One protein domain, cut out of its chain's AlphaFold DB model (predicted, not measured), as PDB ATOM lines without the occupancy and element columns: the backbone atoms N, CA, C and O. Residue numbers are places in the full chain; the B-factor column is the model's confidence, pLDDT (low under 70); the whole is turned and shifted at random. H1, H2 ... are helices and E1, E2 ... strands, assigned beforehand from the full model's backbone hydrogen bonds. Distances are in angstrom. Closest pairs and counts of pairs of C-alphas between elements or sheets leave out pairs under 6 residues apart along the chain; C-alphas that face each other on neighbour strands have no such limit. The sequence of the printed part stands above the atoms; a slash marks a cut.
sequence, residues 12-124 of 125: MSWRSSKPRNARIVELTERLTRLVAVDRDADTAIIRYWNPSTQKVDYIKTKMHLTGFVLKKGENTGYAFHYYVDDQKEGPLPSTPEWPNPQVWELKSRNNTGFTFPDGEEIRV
ATOM      1  N   MET A  12      39.063-148.006 -20.989       90.94
ATOM      2  CA  MET A  12      37.821-148.757 -21.190       90.94
ATOM      3  C   MET A  12      37.659-149.176 -22.648       90.94
ATOM      4  O   MET A  12      37.713-148.341 -23.549       90.94
ATOM      5  N   SER A  13      37.419-150.465 -22.880       91.75
ATOM      6  CA  SER A  13      37.257-151.030 -24.220       91.75
ATOM      7  C   SER A  13      36.019-151.919 -24.327       91.75
ATOM      8  O   SER A  13      35.573-152.529 -23.357       91.75
ATOM      9  N   TRP A  14      35.456-152.000 -25.531       89.94
ATOM     10  CA  TRP A  14      34.340-152.884 -25.858       89.94
ATOM     11  C   TRP A  14      34.874-154.115 -26.602       89.94
ATOM     12  O   TRP A  14      35.536-153.973 -27.625       89.94
ATOM     13  N   ARG A  15      34.572-155.322 -26.108       86.00
ATOM     14  CA  ARG A  15      34.925-156.606 -26.763       86.00
ATOM     15  C   ARG A  15      33.721-157.329 -27.369       86.00
ATOM     16  O   ARG A  15      33.840-158.432 -27.885       86.00
ATOM     17  N   SER A  16      32.561-156.692 -27.311       82.31
ATOM     18  CA  SER A  16      31.307-157.135 -27.918       82.31
ATOM     19  C   SER A  16      30.784-156.039 -28.841       82.31
ATOM     20  O   SER A  16      31.222-154.888 -28.750       82.31
ATOM     21  N   SER A  17      29.838-156.374 -29.720       82.88
ATOM     22  CA  SER A  17      29.149-155.381 -30.545       82.88
ATOM     23  C   SER A  17      28.508-154.313 -29.660       82.88
ATOM     24  O   SER A  17      27.579-154.599 -28.902       82.88
ATOM     25  N   LYS A  18      29.000-153.073 -29.768       84.25
ATOM     26  CA  LYS A  18      28.479-151.946 -28.994       84.25
ATOM     27  C   LYS A  18      26.990-151.725 -29.326       84.25
ATOM     28  O   LYS A  18      26.644-151.650 -30.510       84.25
ATOM     29  N   PRO A  19      26.098-151.615 -28.324       83.88
ATOM     30  CA  PRO A  19      24.681-151.344 -28.548       83.88
ATOM     31  C   PRO A  19      24.457-150.035 -29.302       83.88
ATOM     32  O   PRO A  19      25.165-149.053 -29.089       83.88
ATOM     33  N   ARG A  20      23.423-149.998 -30.151       83.94
ATOM     34  CA  ARG A  20      23.007-148.763 -30.843       83.94
ATOM     35  C   ARG A  20      22.255-147.793 -29.927       83.94
ATOM     36  O   ARG A  20      22.238-146.597 -30.192       83.94
ATOM     37  N   ASN A  21      21.609-148.304 -28.879       84.00
ATOM     38  CA  ASN A  21      20.896-147.483 -27.907       84.00
ATOM     39  C   ASN A  21      21.905-146.814 -26.955       84.00
ATOM     40  O   ASN A  21      22.579-147.500 -26.184       84.00
ATOM     41  N   ALA A  22      21.982-145.480 -27.001       88.00
ATOM     42  CA  ALA A  22      22.905-144.686 -26.190       88.00
ATOM     43  C   ALA A  22      22.699-144.874 -24.677       88.00
ATOM     44  O   ALA A  22      23.674-144.925 -23.937       88.00
ATOM     45  N   ARG A  23      21.458-145.078 -24.216       85.06
ATOM     46  CA  ARG A  23      21.168-145.303 -22.790       85.06
ATOM     47  C   ARG A  23      21.763-146.611 -22.285       85.06
ATOM     48  O   ARG A  23      22.310-146.663 -21.188       85.06
ATOM     49  N   ILE A  24      21.721-147.660 -23.108       84.81
ATOM     50  CA  ILE A  24      22.356-148.946 -22.789       84.81
ATOM     51  C   ILE A  24      23.879-148.794 -22.757       84.81
ATOM     52  O   ILE A  24      24.532-149.327 -21.860       84.81
ATOM     53  N   VAL A  25      24.455-148.043 -23.697       89.00
ATOM     54  CA  VAL A  25      25.888-147.723 -23.680       89.00
ATOM     55  C   VAL A  25      26.266-147.017 -22.377       89.00
ATOM     56  O   VAL A  25      27.136-147.501 -21.661       89.00
ATOM     57  N   GLU A  26      25.568-145.942 -22.017       90.81
ATOM     58  CA  GLU A  26      25.825-145.187 -20.786       90.81
ATOM     59  C   GLU A  26      25.674-146.055 -19.532       90.81
ATOM     60  O   GLU A  26      26.513-146.010 -18.632       90.81
ATOM     61  N   LEU A  27      24.631-146.889 -19.479       88.81
ATOM     62  CA  LEU A  27      24.414-147.820 -18.380       88.81
ATOM     63  C   LEU A  27      25.593-148.781 -18.227       88.81
ATOM     64  O   LEU A  27      26.115-148.940 -17.125       88.81
ATOM     65  N   THR A  28      25.993-149.434 -19.315       89.50
ATOM     66  CA  THR A  28      27.053-150.449 -19.287       89.50
ATOM     67  C   THR A  28      28.414-149.850 -18.949       89.50
ATOM     68  O   THR A  28      29.123-150.405 -18.110       89.50
ATOM     69  N   GLU A  29      28.755-148.686 -19.507       92.81
ATOM     70  CA  GLU A  29      29.992-147.966 -19.185       92.81
ATOM     71  C   GLU A  29      29.998-147.504 -17.719       92.81
ATOM     72  O   GLU A  29      31.002-147.668 -17.020       92.81
ATOM     73  N   ARG A  30      28.859-147.016 -17.204       93.25
ATOM     74  CA  ARG A  30      28.707-146.631 -15.793       93.25
ATOM     75  C   ARG A  30      28.861-147.822 -14.849       93.25
ATOM     76  O   ARG A  30      29.638-147.732 -13.905       93.25
ATOM     77  N   LEU A  31      28.137-148.919 -15.084       92.69
ATOM     78  CA  LEU A  31      28.205-150.120 -14.239       92.69
ATOM     79  C   LEU A  31      29.614-150.724 -14.245       92.69
ATOM     80  O   LEU A  31      30.148-151.054 -13.191       92.69
ATOM     81  N   THR A  32      30.254-150.780 -15.411       93.69
ATOM     82  CA  THR A  32      31.641-151.245 -15.530       93.69
ATOM     83  C   THR A  32      32.605-150.349 -14.753       93.69
ATOM     84  O   THR A  32      33.467-150.844 -14.031       93.69
ATOM     85  N   ARG A  33      32.442-149.023 -14.845       94.19
ATOM     86  CA  ARG A  33      33.265-148.070 -14.088       94.19
ATOM     87  C   ARG A  33      33.102-148.239 -12.580       94.19
ATOM     88  O   ARG A  33      34.094-148.127 -11.870       94.19
ATOM     89  N   LEU A  34      31.890-148.513 -12.093       92.88
ATOM     90  CA  LEU A  34      31.655-148.764 -10.668       92.88
ATOM     91  C   LEU A  34      32.453-149.975 -10.178       92.88
ATOM     92  O   LEU A  34      33.117-149.874  -9.152       92.88
ATOM     93  N   VAL A  35      32.457-151.076 -10.937       93.12
ATOM     94  CA  VAL A  35      33.267-152.258 -10.602       93.12
ATOM     95  C   VAL A  35      34.762-151.941 -10.665       93.12
ATOM     96  O   VAL A  35      35.511-152.362  -9.790       93.12
ATOM     97  N   ALA A  36      35.211-151.175 -11.662       91.88
ATOM     98  CA  ALA A  36      36.620-150.808 -11.776       91.88
ATOM     99  C   ALA A  36      37.097-149.963 -10.584       91.88
ATOM    100  O   ALA A  36      38.172-150.214 -10.054       91.88
ATOM    101  N   VAL A  37      36.279-149.007 -10.127       91.62
ATOM    102  CA  VAL A  37      36.583-148.185  -8.944       91.62
ATOM    103  C   VAL A  37      36.567-149.020  -7.663       91.62
ATOM    104  O   VAL A  37      37.489-148.897  -6.864       91.62
ATOM    105  N   ASP A  38      35.568-149.890  -7.480       91.44
ATOM    106  CA  ASP A  38      35.476-150.798  -6.323       91.44
ATOM    107  C   ASP A  38      36.710-151.706  -6.194       91.44
ATOM    108  O   ASP A  38      37.137-152.041  -5.091       91.44
ATOM    109  N   ARG A  39      37.313-152.080  -7.329       91.00
ATOM    110  CA  ARG A  39      38.462-152.994  -7.403       91.00
ATOM    111  C   ARG A  39      39.803-152.320  -7.652       91.00
ATOM    112  O   ARG A  39      40.775-153.031  -7.889       91.00
ATOM    113  N   ASP A  40      39.861-150.990  -7.595       90.62
ATOM    114  CA  ASP A  40      41.086-150.218  -7.857       90.62
ATOM    115  C   ASP A  40      41.773-150.630  -9.180       90.62
ATOM    116  O   ASP A  40      42.993-150.785  -9.277       90.62
ATOM    117  N   ALA A  41      40.962-150.882 -10.210       89.19
ATOM    118  CA  ALA A  41      41.402-151.355 -11.517       89.19
ATOM    119  C   ALA A  41      41.687-150.185 -12.471       89.19
ATOM    120  O   ALA A  41      40.966-149.186 -12.494       89.19
ATOM    121  N   ASP A  42      42.713-150.338 -13.312       89.69
ATOM    122  CA  ASP A  42      43.125-149.334 -14.304       89.69
ATOM    123  C   ASP A  42      42.629-149.639 -15.724       89.69
ATOM    124  O   ASP A  42      42.664-148.768 -16.593       89.69
ATOM    125  N   THR A  43      42.100-150.843 -15.950       90.25
ATOM    126  CA  THR A  43      41.559-151.277 -17.239       90.25
ATOM    127  C   THR A  43      40.192-151.929 -17.066       90.25
ATOM    128  O   THR A  43      39.982-152.725 -16.155       90.25
ATOM    129  N   ALA A  44      39.267-151.632 -17.972       91.50
ATOM    130  CA  ALA A  44      37.912-152.156 -18.017       91.50
ATOM    131  C   ALA A  44      37.554-152.666 -19.419       91.50
ATOM    132  O   ALA A  44      37.823-152.026 -20.439       91.50
ATOM    133  N   ILE A  45      36.889-153.813 -19.468       90.50
ATOM    134  CA  ILE A  45      36.506-154.503 -20.695       90.50
ATOM    135  C   ILE A  45      35.020-154.825 -20.628       90.50
ATOM    136  O   ILE A  45      34.572-155.552 -19.744       90.50
ATOM    137  N   ILE A  46      34.261-154.290 -21.581       90.00
ATOM    138  CA  ILE A  46      32.805-154.390 -21.632       90.00
ATOM    139  C   ILE A  46      32.380-155.495 -22.596       90.00
ATOM    140  O   ILE A  46      32.731-155.486 -23.786       90.00
ATOM    141  N   ARG A  47      31.550-156.411 -22.091       86.88
ATOM    142  CA  ARG A  47      30.867-157.452 -22.859       86.88
ATOM    143  C   ARG A  47      29.367-157.398 -22.599       86.88
ATOM    144  O   ARG A  47      28.844-157.874 -21.602       86.88
ATOM    145  N   TYR A  48      28.644-156.802 -23.528       83.19
ATOM    146  CA  TYR A  48      27.198-156.747 -23.450       83.19
ATOM    147  C   TYR A  48      26.588-157.930 -24.196       83.19
ATOM    148  O   TYR A  48      26.892-158.144 -25.373       83.19
ATOM    149  N   TRP A  49      25.695-158.664 -23.531       77.88
ATOM    150  CA  TRP A  49      24.893-159.689 -24.181       77.88
ATOM    151  C   TRP A  49      23.404-159.400 -23.979       77.88
ATOM    152  O   TRP A  49      22.859-159.423 -22.875       77.88
ATOM    153  N   ASN A  50      22.733-159.127 -25.097       74.75
ATOM    154  CA  ASN A  50      21.283-159.067 -25.166       74.75
ATOM    155  C   ASN A  50      20.783-160.267 -25.970       74.75
ATOM    156  O   ASN A  50      20.923-160.272 -27.201       74.75
ATOM    157  N   PRO A  51      20.231-161.293 -25.307       66.25
ATOM    158  CA  PRO A  51      19.553-162.374 -25.990       66.25
ATOM    159  C   PRO A  51      18.241-161.837 -26.573       66.25
ATOM    160  O   PRO A  51      17.160-162.005 -26.019       66.25
ATOM    161  N   SER A  52      18.322-161.194 -27.735       56.28
ATOM    162  CA  SER A  52      17.143-160.949 -28.559       56.28
ATOM    163  C   SER A  52      16.656-162.301 -29.085       56.28
ATOM    164  O   SER A  52      17.097-162.777 -30.123       56.28
ATOM    165  N   THR A  53      15.791-162.961 -28.306       49.47
ATOM    166  CA  THR A  53      15.039-164.177 -28.669       49.47
ATOM    167  C   THR A  53      15.852-165.218 -29.444       49.47
ATOM    168  O   THR A  53      15.725-165.336 -30.664       49.47
ATOM    169  N   GLN A  54      16.652-166.032 -28.752       43.81
ATOM    170  CA  GLN A  54      17.070-167.296 -29.356       43.81
ATOM    171  C   GLN A  54      15.856-168.228 -29.436       43.81
ATOM    172  O   GLN A  54      15.165-168.474 -28.452       43.81
ATOM    173  N   LYS A  55      15.565-168.700 -30.651       43.66
ATOM    174  CA  LYS A  55      14.384-169.501 -31.015       43.66
ATOM    175  C   LYS A  55      14.482-170.975 -30.584       43.66
ATOM    176  O   LYS A  55      13.696-171.792 -31.055       43.66
ATOM    177  N   VAL A  56      15.470-171.315 -29.763       46.00
ATOM    178  CA  VAL A  56      15.832-172.688 -29.411       46.00
ATOM    179  C   VAL A  56      15.668-172.801 -27.900       46.00
ATOM    180  O   VAL A  56      16.550-172.417 -27.144       46.00
ATOM    181  N   ASP A  57      14.473-173.233 -27.506       40.09
ATOM    182  CA  ASP A  57      14.002-173.444 -26.135       40.09
ATOM    183  C   ASP A  57      13.745-172.173 -25.301       40.09
ATOM    184  O   ASP A  57      14.565-171.269 -25.179       40.09
ATOM    185  N   TYR A  58      12.539-172.092 -24.725       42.12
ATOM    186  CA  TYR A  58      11.965-170.938 -24.012       42.12
ATOM    187  C   TYR A  58      12.644-170.618 -22.662       42.12
ATOM    188  O   TYR A  58      11.975-170.385 -21.655       42.12
ATOM    189  N   ILE A  59      13.971-170.565 -22.602       45.06
ATOM    190  CA  ILE A  59      14.670-169.982 -21.461       45.06
ATOM    191  C   ILE A  59      14.724-168.475 -21.708       45.06
ATOM    192  O   ILE A  59      15.500-167.994 -22.533       45.06
ATOM    193  N   LYS A  60      13.883-167.710 -20.995       51.84
ATOM    194  CA  LYS A  60      14.028-166.249 -20.911       51.84
ATOM    195  C   LYS A  60      15.364-165.940 -20.239       51.84
ATOM    196  O   LYS A  60      15.454-165.830 -19.018       51.84
ATOM    197  N   THR A  61      16.412-165.846 -21.041       59.00
ATOM    198  CA  THR A  61      17.697-165.316 -20.616       59.00
ATOM    199  C   THR A  61      17.507-163.815 -20.428       59.00
ATOM    200  O   THR A  61      17.054-163.115 -21.329       59.00
ATOM    201  N   LYS A  62      17.741-163.334 -19.207       71.38
ATOM    202  CA  LYS A  62      17.651-161.904 -18.895       71.38
ATOM    203  C   LYS A  62      18.763-161.167 -19.633       71.38
ATOM    204  O   LYS A  62      19.858-161.724 -19.784       71.38
ATOM    205  N   MET A  63      18.522-159.923 -20.037       76.44
ATOM    206  CA  MET A  63      19.606-159.060 -20.484       76.44
ATOM    207  C   MET A  63      20.661-158.962 -19.387       76.44
ATOM    208  O   MET A  63      20.355-158.801 -18.200       76.44
ATOM    209  N   HIS A  64      21.921-159.070 -19.785       84.25
ATOM    210  CA  HIS A  64      23.003-158.980 -18.833       84.25
ATOM    211  C   HIS A  64      24.257-158.378 -19.445       84.25
ATOM    212  O   HIS A  64      24.503-158.377 -20.653       84.25
ATOM    213  N   LEU A  65      25.048-157.812 -18.554       86.50
ATOM    214  CA  LEU A  65      26.329-157.215 -18.845       86.50
ATOM    215  C   LEU A  65      27.380-158.078 -18.164       86.50
ATOM    216  O   LEU A  65      27.376-158.197 -16.942       86.50
ATOM    217  N   THR A  66      28.279-158.662 -18.940       87.69
ATOM    218  CA  THR A  66      29.519-159.229 -18.422       87.69
ATOM    219  C   THR A  66      30.675-158.287 -18.708       87.69
ATOM    220  O   THR A  66      30.611-157.378 -19.539       87.69
ATOM    221  N   GLY A  67      31.769-158.479 -18.002       87.31
ATOM    222  CA  GLY A  67      32.977-157.750 -18.309       87.31
ATOM    223  C   GLY A  67      34.095-158.112 -17.373       87.31
ATOM    224  O   GLY A  67      33.958-158.974 -16.501       87.31
ATOM    225  N   PHE A  68      35.208-157.431 -17.582       89.31
ATOM    226  CA  PHE A  68      36.426-157.659 -16.835       89.31
ATOM    227  C   PHE A  68      37.015-156.332 -16.404       89.31
ATOM    228  O   PHE A  68      36.971-155.355 -17.153       89.31
ATOM    229  N   VAL A  69      37.575-156.302 -15.206       90.12
ATOM    230  CA  VAL A  69      38.388-155.189 -14.731       90.12
ATOM    231  C   VAL A  69      39.747-155.729 -14.335       90.12
ATOM    232  O   VAL A  69      39.835-156.761 -13.674       90.12
ATOM    233  N   LEU A  70      40.804-155.079 -14.801       87.94
ATOM    234  CA  LEU A  70      42.177-155.531 -14.634       87.94
ATOM    235  C   LEU A  70      42.988-154.428 -13.967       87.94
ATOM    236  O   LEU A  70      42.808-153.244 -14.259       87.94
ATOM    237  N   LYS A  71      43.912-154.840 -13.108       87.50
ATOM    238  CA  LYS A  71      44.948-153.989 -12.545       87.50
ATOM    239  C   LYS A  71      46.269-154.424 -13.154       87.50
ATOM    240  O   LYS A  71      46.952-155.306 -12.629       87.50
ATOM    241  N   LYS A  72      46.599-153.846 -14.314       77.75
ATOM    242  CA  LYS A  72      47.704-154.325 -15.162       77.75
ATOM    243  C   LYS A  72      49.028-154.392 -14.397       77.75
ATOM    244  O   LYS A  72      49.729-155.393 -14.471       77.75
ATOM    245  N   GLY A  73      49.321-153.372 -13.586       76.25
ATOM    246  CA  GLY A  73      50.563-153.303 -12.805       76.25
ATOM    247  C   GLY A  73      50.696-154.340 -11.680       76.25
ATOM    248  O   GLY A  73      51.810-154.591 -11.232       76.25
ATOM    249  N   GLU A  74      49.593-154.940 -11.225       80.25
ATOM    250  CA  GLU A  74      49.595-155.967 -10.169       80.25
ATOM    251  C   GLU A  74      49.285-157.366 -10.709       80.25
ATOM    252  O   GLU A  74      49.312-158.337  -9.957       80.25
ATOM    253  N   ASN A  75      49.003-157.479 -12.011       75.19
ATOM    254  CA  ASN A  75      48.580-158.715 -12.657       75.19
ATOM    255  C   ASN A  75      47.404-159.403 -11.923       75.19
ATOM    256  O   ASN A  75      47.306-160.628 -11.832       75.19
ATOM    257  N   THR A  76      46.480-158.588 -11.414       81.75
ATOM    258  CA  THR A  76      45.213-159.029 -10.826       81.75
ATOM    259  C   THR A  76      44.046-158.589 -11.703       81.75
ATOM    260  O   THR A  76      44.120-157.603 -12.442       81.75
ATOM    261  N   GLY A  77      42.958-159.351 -11.667       87.19
ATOM    262  CA  GLY A  77      41.783-159.063 -12.470       87.19
ATOM    263  C   GLY A  77      40.534-159.693 -11.885       87.19
ATOM    264  O   GLY A  77      40.603-160.638 -11.102       87.19
ATOM    265  N   TYR A  78      39.384-159.166 -12.281       90.00
ATOM    266  CA  TYR A  78      38.080-159.624 -11.835       90.00
ATOM    267  C   TYR A  78      37.137-159.711 -13.030       90.00
ATOM    268  O   TYR A  78      37.081-158.796 -13.852       90.00
ATOM    269  N   ALA A  79      36.377-160.797 -13.116       89.75
ATOM    270  CA  ALA A  79      35.201-160.885 -13.962       89.75
ATOM    271  C   ALA A  79      33.986-160.401 -13.185       89.75
ATOM    272  O   ALA A  79      33.865-160.676 -11.993       89.75
ATOM    273  N   PHE A  80      33.068-159.727 -13.863       90.81
ATOM    274  CA  PHE A  80      31.799-159.337 -13.276       90.81
ATOM    275  C   PHE A  80      30.629-159.664 -14.197       90.81
ATOM    276  O   PHE A  80      30.773-159.773 -15.417       90.81
ATOM    277  N   HIS A  81      29.458-159.803 -13.588       91.06
ATOM    278  CA  HIS A  81      28.200-160.051 -14.265       91.06
ATOM    279  C   HIS A  81      27.077-159.271 -13.587       91.06
ATOM    280  O   HIS A  81      26.833-159.427 -12.390       91.06
ATOM    281  N   TYR A  82      26.396-158.437 -14.367       90.50
ATOM    282  CA  TYR A  82      25.190-157.727 -13.977       90.50
ATOM    283  C   TYR A  82      23.978-158.301 -14.690       90.50
ATOM    284  O   TYR A  82      23.932-158.287 -15.919       90.50
ATOM    285  N   TYR A  83      22.946-158.660 -13.935       86.50
ATOM    286  CA  TYR A  83      21.605-158.792 -14.496       86.50
ATOM    287  C   TYR A  83      20.959-157.416 -14.617       86.50
ATOM    288  O   TYR A  83      20.980-156.626 -13.666       86.50
ATOM    289  N   VAL A  84      20.362-157.142 -15.771       84.06
ATOM    290  CA  VAL A  84      19.755-155.850 -16.095       84.06
ATOM    291  C   VAL A  84      18.283-156.066 -16.440       84.06
ATOM    292  O   VAL A  84      17.913-157.079 -17.025       84.06
ATOM    293  N   ASP A  85      17.428-155.140 -16.019       78.38
ATOM    294  CA  ASP A  85      16.007-155.142 -16.358       78.38
ATOM    295  C   ASP A  85      15.821-154.792 -17.843       78.38
ATOM    296  O   ASP A  85      16.229-153.714 -18.290       78.38
ATOM    297  N   ASP A  86      15.174-155.692 -18.586       64.50
ATOM    298  CA  ASP A  86      14.888-155.549 -20.016       64.50
ATOM    299  C   ASP A  86      14.011-154.322 -20.338       64.50
ATOM    300  O   ASP A  86      14.041-153.822 -21.459       64.50
ATOM    301  N   GLN A  87      13.221-153.831 -19.375       67.19
ATOM    302  CA  GLN A  87      12.315-152.690 -19.552       67.19
ATOM    303  C   GLN A  87      12.784-151.416 -18.854       67.19
ATOM    304  O   GLN A  87      12.406-150.321 -19.270       67.19
ATOM    305  N   LYS A  88      13.572-151.542 -17.781       63.66
ATOM    306  CA  LYS A  88      14.003-150.393 -16.966       63.66
ATOM    307  C   LYS A  88      15.435-149.940 -17.236       63.66
ATOM    308  O   LYS A  88      15.863-148.983 -16.600       63.66
ATOM    309  N   GLU A  89      16.155-150.602 -18.151       73.38
ATOM    310  CA  GLU A  89      17.534-150.264 -18.548       73.38
ATOM    311  C   GLU A  89      18.420-149.957 -17.317       73.38
ATOM    312  O   GLU A  89      19.159-148.974 -17.265       73.38
ATOM    313  N   GLY A  90      18.298-150.786 -16.278       83.38
ATOM    314  CA  GLY A  90      18.959-150.612 -14.984       83.38
ATOM    315  C   GLY A  90      19.237-151.957 -14.313       83.38
ATOM    316  O   GLY A  90      18.579-152.944 -14.651       83.38
ATOM    317  N   PRO A  91      20.224-152.047 -13.402       86.50
ATOM    318  CA  PRO A  91      20.563-153.313 -12.760       86.50
ATOM    319  C   PRO A  91      19.379-153.831 -11.934       86.50
ATOM    320  O   PRO A  91      18.675-153.056 -11.284       86.50
ATOM    321  N   LEU A  92      19.173-155.147 -11.935       87.19
ATOM    322  CA  LEU A  92      18.217-155.775 -11.025       87.19
ATOM    323  C   LEU A  92      18.676-155.638  -9.559       87.19
ATOM    324  O   LEU A  92      19.880-155.539  -9.307       87.19
ATOM    325  N   PRO A  93      17.752-155.665  -8.582       87.69
ATOM    326  CA  PRO A  93      18.119-155.680  -7.169       87.69
ATOM    327  C   PRO A  93      19.017-156.874  -6.827       87.69
ATOM    328  O   PRO A  93      18.789-157.984  -7.306       87.69
ATOM    329  N   SER A  94      20.016-156.640  -5.978       89.00
ATOM    330  CA  SER A  94      20.873-157.696  -5.435       89.00
ATOM    331  C   SER A  94      20.144-158.444  -4.317       89.00
ATOM    332  O   SER A  94      19.550-157.805  -3.447       89.00
ATOM    333  N   THR A  95      20.228-159.776  -4.292       86.69
ATOM    334  CA  THR A  95      19.800-160.601  -3.142       86.69
ATOM    335  C   THR A  95      20.979-161.424  -2.612       86.69
ATOM    336  O   THR A  95      21.975-161.565  -3.324       86.69
ATOM    337  N   PRO A  96      20.919-161.961  -1.378       85.19
ATOM    338  CA  PRO A  96      21.988-162.811  -0.846       85.19
ATOM    339  C   PRO A  96      22.281-164.048  -1.709       85.19
ATOM    340  O   PRO A  96      23.435-164.437  -1.860       85.19
ATOM    341  N   GLU A  97      21.252-164.648  -2.305       81.44
ATOM    342  CA  GLU A  97      21.363-165.839  -3.156       81.44
ATOM    343  C   GLU A  97      21.791-165.491  -4.591       81.44
ATOM    344  O   GLU A  97      22.363-166.323  -5.293       81.44
ATOM    345  N   TRP A  98      21.520-164.257  -5.024       79.31
ATOM    346  CA  TRP A  98      21.811-163.746  -6.362       79.31
ATOM    347  C   TRP A  98      22.427-162.343  -6.263       79.31
ATOM    348  O   TRP A  98      21.738-161.345  -6.512       79.31
ATOM    349  N   PRO A  99      23.717-162.239  -5.885       86.62
ATOM    350  CA  PRO A  99      24.385-160.948  -5.802       86.62
ATOM    351  C   PRO A  99      24.415-160.267  -7.174       86.62
ATOM    352  O   PRO A  99      24.554-160.931  -8.199       86.62
ATOM    353  N   ASN A 100      24.268-158.942  -7.203       89.19
ATOM    354  CA  ASN A 100      24.304-158.154  -8.436       89.19
ATOM    355  C   ASN A 100      25.109-156.852  -8.213       89.19
ATOM    356  O   ASN A 100      24.599-155.940  -7.559       89.19
ATOM    357  N   PRO A 101      26.348-156.737  -8.727       92.44
ATOM    358  CA  PRO A 101      26.994-157.690  -9.622       92.44
ATOM    359  C   PRO A 101      27.441-158.964  -8.905       92.44
ATOM    360  O   PRO A 101      27.789-158.959  -7.726       92.44
ATOM    361  N   GLN A 102      27.510-160.045  -9.668       90.81
ATOM    362  CA  GLN A 102      28.348-161.186  -9.326       90.81
ATOM    363  C   GLN A 102      29.778-160.845  -9.748       90.81
ATOM    364  O   GLN A 102      29.974-160.323 -10.845       90.81
ATOM    365  N   VAL A 103      30.765-161.110  -8.892       90.50
ATOM    366  CA  VAL A 103      32.176-160.809  -9.171       90.50
ATOM    367  C   VAL A 103      33.030-162.023  -8.829       90.50
ATOM    368  O   VAL A 103      32.868-162.614  -7.762       90.50
ATOM    369  N   TRP A 104      33.954-162.377  -9.718       88.00
ATOM    370  CA  TRP A 104      34.881-163.493  -9.558       88.00
ATOM    371  C   TRP A 104      36.308-163.030  -9.806       88.00
ATOM    372  O   TRP A 104      36.566-162.283 -10.746       88.00
ATOM    373  N   GLU A 105      37.244-163.494  -8.988       87.12
ATOM    374  CA  GLU A 105      38.665-163.228  -9.204       87.12
ATOM    375  C   GLU A 105      39.181-164.017 -10.410       87.12
ATOM    376  O   GLU A 105      38.929-165.218 -10.544       87.12
ATOM    377  N   LEU A 106      39.924-163.344 -11.283       81.31
ATOM    378  CA  LEU A 106      40.629-163.972 -12.389       81.31
ATOM    379  C   LEU A 106      41.989-164.453 -11.893       81.31
ATOM    380  O   LEU A 106      42.790-163.681 -11.367       81.31
ATOM    381  N   LYS A 107      42.273-165.739 -12.101       67.12
ATOM    382  CA  LYS A 107      43.600-166.298 -11.846       67.12
ATOM    383  C   LYS A 107      44.448-166.127 -13.100       67.12
ATOM    384  O   LYS A 107      44.118-166.677 -14.149       67.12
ATOM    385  N   SER A 108      45.543-165.377 -12.997       65.31
ATOM    386  CA  SER A 108      46.557-165.362 -14.051       65.31
ATOM    387  C   SER A 108      47.204-166.744 -14.135       65.31
ATOM    388  O   SER A 108      47.626-167.293 -13.117       65.31
ATOM    389  N   ARG A 109      47.260-167.338 -15.334       58.97
ATOM    390  CA  ARG A 109      47.798-168.698 -15.492       58.97
ATOM    391  C   ARG A 109      49.328-168.734 -15.442       58.97
ATOM    392  O   ARG A 109      49.847-169.769 -15.062       58.97
ATOM    393  N   ASN A 110      50.029-167.649 -15.792       60.22
ATOM    394  CA  ASN A 110      51.502-167.597 -15.867       60.22
ATOM    395  C   ASN A 110      52.086-166.165 -15.796       60.22
ATOM    396  O   ASN A 110      53.153-165.913 -16.343       60.22
ATOM    397  N   ASN A 111      51.393-165.191 -15.200       56.62
ATOM    398  CA  ASN A 111      51.767-163.766 -15.275       56.62
ATOM    399  C   ASN A 111      51.841-163.163 -16.693       56.62
ATOM    400  O   ASN A 111      52.336-162.056 -16.860       56.62
ATOM    401  N   THR A 112      51.333-163.864 -17.712       53.38
ATOM    402  CA  THR A 112      51.342-163.423 -19.121       53.38
ATOM    403  C   THR A 112      49.963-163.023 -19.648       53.38
ATOM    404  O   THR A 112      49.838-162.581 -20.789       53.38
ATOM    405  N   GLY A 113      48.914-163.212 -18.846       60.53
ATOM    406  CA  GLY A 113      47.537-162.947 -19.242       60.53
ATOM    407  C   GLY A 113      46.500-163.481 -18.256       60.53
ATOM    408  O   GLY A 113      46.825-164.202 -17.302       60.53
ATOM    409  N   PHE A 114      45.245-163.121 -18.508       67.00
ATOM    410  CA  PHE A 114      44.073-163.614 -17.788       67.00
ATOM    411  C   PHE A 114      43.296-164.580 -18.675       67.00
ATOM    412  O   PHE A 114      42.949-164.234 -19.804       67.00
ATOM    413  N   THR A 115      43.017-165.780 -18.161       60.00
ATOM    414  CA  THR A 115      42.088-166.719 -18.797       60.00
ATOM    415  C   THR A 115      40.693-166.469 -18.246       60.00
ATOM    416  O   THR A 115      40.468-166.554 -17.035       60.00
ATOM    417  N   PHE A 116      39.759-166.158 -19.130       61.56
ATOM    418  CA  PHE A 116      38.364-165.965 -18.776       61.56
ATOM    419  C   PHE A 116      37.639-167.303 -18.615       61.56
ATOM    420  O   PHE A 116      38.101-168.327 -19.122       61.56
ATOM    421  N   PRO A 117      36.484-167.326 -17.924       51.88
ATOM    422  CA  PRO A 117      35.696-168.547 -17.754       51.88
ATOM    423  C   PRO A 117      35.262-169.223 -19.067       51.88
ATOM    424  O   PRO A 117      34.979-170.415 -19.064       51.88
ATOM    425  N   ASP A 118      35.217-168.485 -20.180       59.03
ATOM    426  CA  ASP A 118      34.914-168.998 -21.524       59.03
ATOM    427  C   ASP A 118      36.161-169.464 -22.304       59.03
ATOM    428  O   ASP A 118      36.048-169.889 -23.453       59.03
ATOM    429  N   GLY A 119      37.346-169.412 -21.687       60.44
ATOM    430  CA  GLY A 119      38.614-169.818 -22.286       60.44
ATOM    431  C   GLY A 119      39.292-168.749 -23.145       60.44
ATOM    432  O   GLY A 119      40.374-169.023 -23.665       60.44
ATOM    433  N   GLU A 120      38.721-167.544 -23.287       63.53
ATOM    434  CA  GLU A 120      39.433-166.426 -23.916       63.53
ATOM    435  C   GLU A 120      40.644-166.025 -23.052       63.53
ATOM    436  O   GLU A 120      40.591-166.039 -21.822       63.53
ATOM    437  N   GLU A 121      41.752-165.666 -23.700       65.25
ATOM    438  CA  GLU A 121      42.953-165.163 -23.038       65.25
ATOM    439  C   GLU A 121      43.173-163.702 -23.433       65.25
ATOM    440  O   GLU A 121      43.321-163.387 -24.616       65.25
ATOM    441  N   ILE A 122      43.222-162.805 -22.446       65.19
ATOM    442  CA  ILE A 122      43.712-161.441 -22.660       65.19
ATOM    443  C   ILE A 122      45.136-161.350 -22.145       65.19
ATOM    444  O   ILE A 122      45.404-161.568 -20.961       65.19
ATOM    445  N   ARG A 123      46.038-161.010 -23.065       60.84
ATOM    446  CA  ARG A 123      47.414-160.651 -22.749       60.84
ATOM    447  C   ARG A 123      47.439-159.252 -22.155       60.84
ATOM    448  O   ARG A 123      46.682-158.373 -22.567       60.84
ATOM    449  N   VAL A 124      48.263-159.103 -21.130       55.38
ATOM    450  CA  VAL A 124      48.584-157.813 -20.535       55.38
ATOM    451  C   VAL A 124      49.976-157.479 -21.043       55.38
ATOM    452  O   VAL A 124      50.954-158.027 -20.541       55.38
TER     453      VAL A 124
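What this domain is: This is residues 12 to 124 of the 125 residues of an uncharacterized protein of Coprinellus micaceus (UniProt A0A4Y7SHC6). One twisted slab of five strands, E1 to E5, has a single long helix, H1, slantwise over one face, while a small hairpin, E6 and E7, sits off one end of the slab, on the side away from H1. At the other end, residues 54 to 59 of the loop between E2 and E3 stick out. The printed part has 113 residues, with one named helix and seven named strands in the order E1 H1 E2 E3 E4 E5 E6 E7, and under half of the residues are in named elements. The class is mixed, helices and strands; the five-stranded sheet is mixed, in the order E1 E2 E3 E4 E5, and E6 and E7 make an antiparallel sheet. The whole is compact, with a radius of gyration of the C-alphas of 14.5 A and spans of 41 by 33 by 29 A.

How they stand to each other: Begin at inner strand E3, residues 64 to 71, and E2, residues 43 to 49: they form an antiparallel hairpin, with N 45 and O 68 2.8 A apart. E4, residues 76 to 83, is the antiparallel neighbour of E3, with N 69 and O 78 at 2.9 A. Edge strand E5, residues 102 to 106, is antiparallel to E4, with N 104 and O 79 at 2.8 A. E2 E3 E4 E5 is a meander, each strand the antiparallel neighbour of the one before. Edge strand E1, residues 12 to 14, is parallel to E2, with N 46 and O 13 at 2.8 A. H1, residues 22 to 38, joins them in a strand-helix-strand unit, two parallel neighbour strands with a helix between, whose crossover is left-handed. With H1 on one face of the sheet there are two layers. Its height over the sheet is 8.4 A, over E2 and E3, at 42 degrees to E2 on the local plane. The closest C-alphas of H1 and E3 are those of Ala 36 and Val 69, 5.6 A apart. Every O i to N i+4 pair in H1 is within hydrogen-bond range. E6, residues 113 to 115, and E7, residues 121 to 123, form a hairpin, with N 114 and O 122 at 2.9 A. The closest C-alphas of E5 and E6 are those of Leu 106 and Phe 114, 6.4 A apart; E7 and E5 are apart.

Where its parts are: Find C-alpha 64 at (23.003, -158.980, -18.833); E3 runs 23.4 A from there, E4 23.9 A and E2 19.9 A. From C-alpha 22 at (22.905, -144.686, -26.190), H1 runs 24.3 A. E5 runs 13.0 A, E1 7.1 A and E6 6.6 A; E7 runs 6.4 A, ending at C-alpha 123 at (47.414, -160.651, -22.749).

The domain as a whole: The C-alphas farthest apart, of Tyr 58 and Gly 73, are 43.9 A apart. The printed part has no cut; the long links are E2 to E3 and E4 to E5. Look at the B-factor column: pLDDT is under 70 at residues 51 to 61, 86 to 88 and 107 to 124.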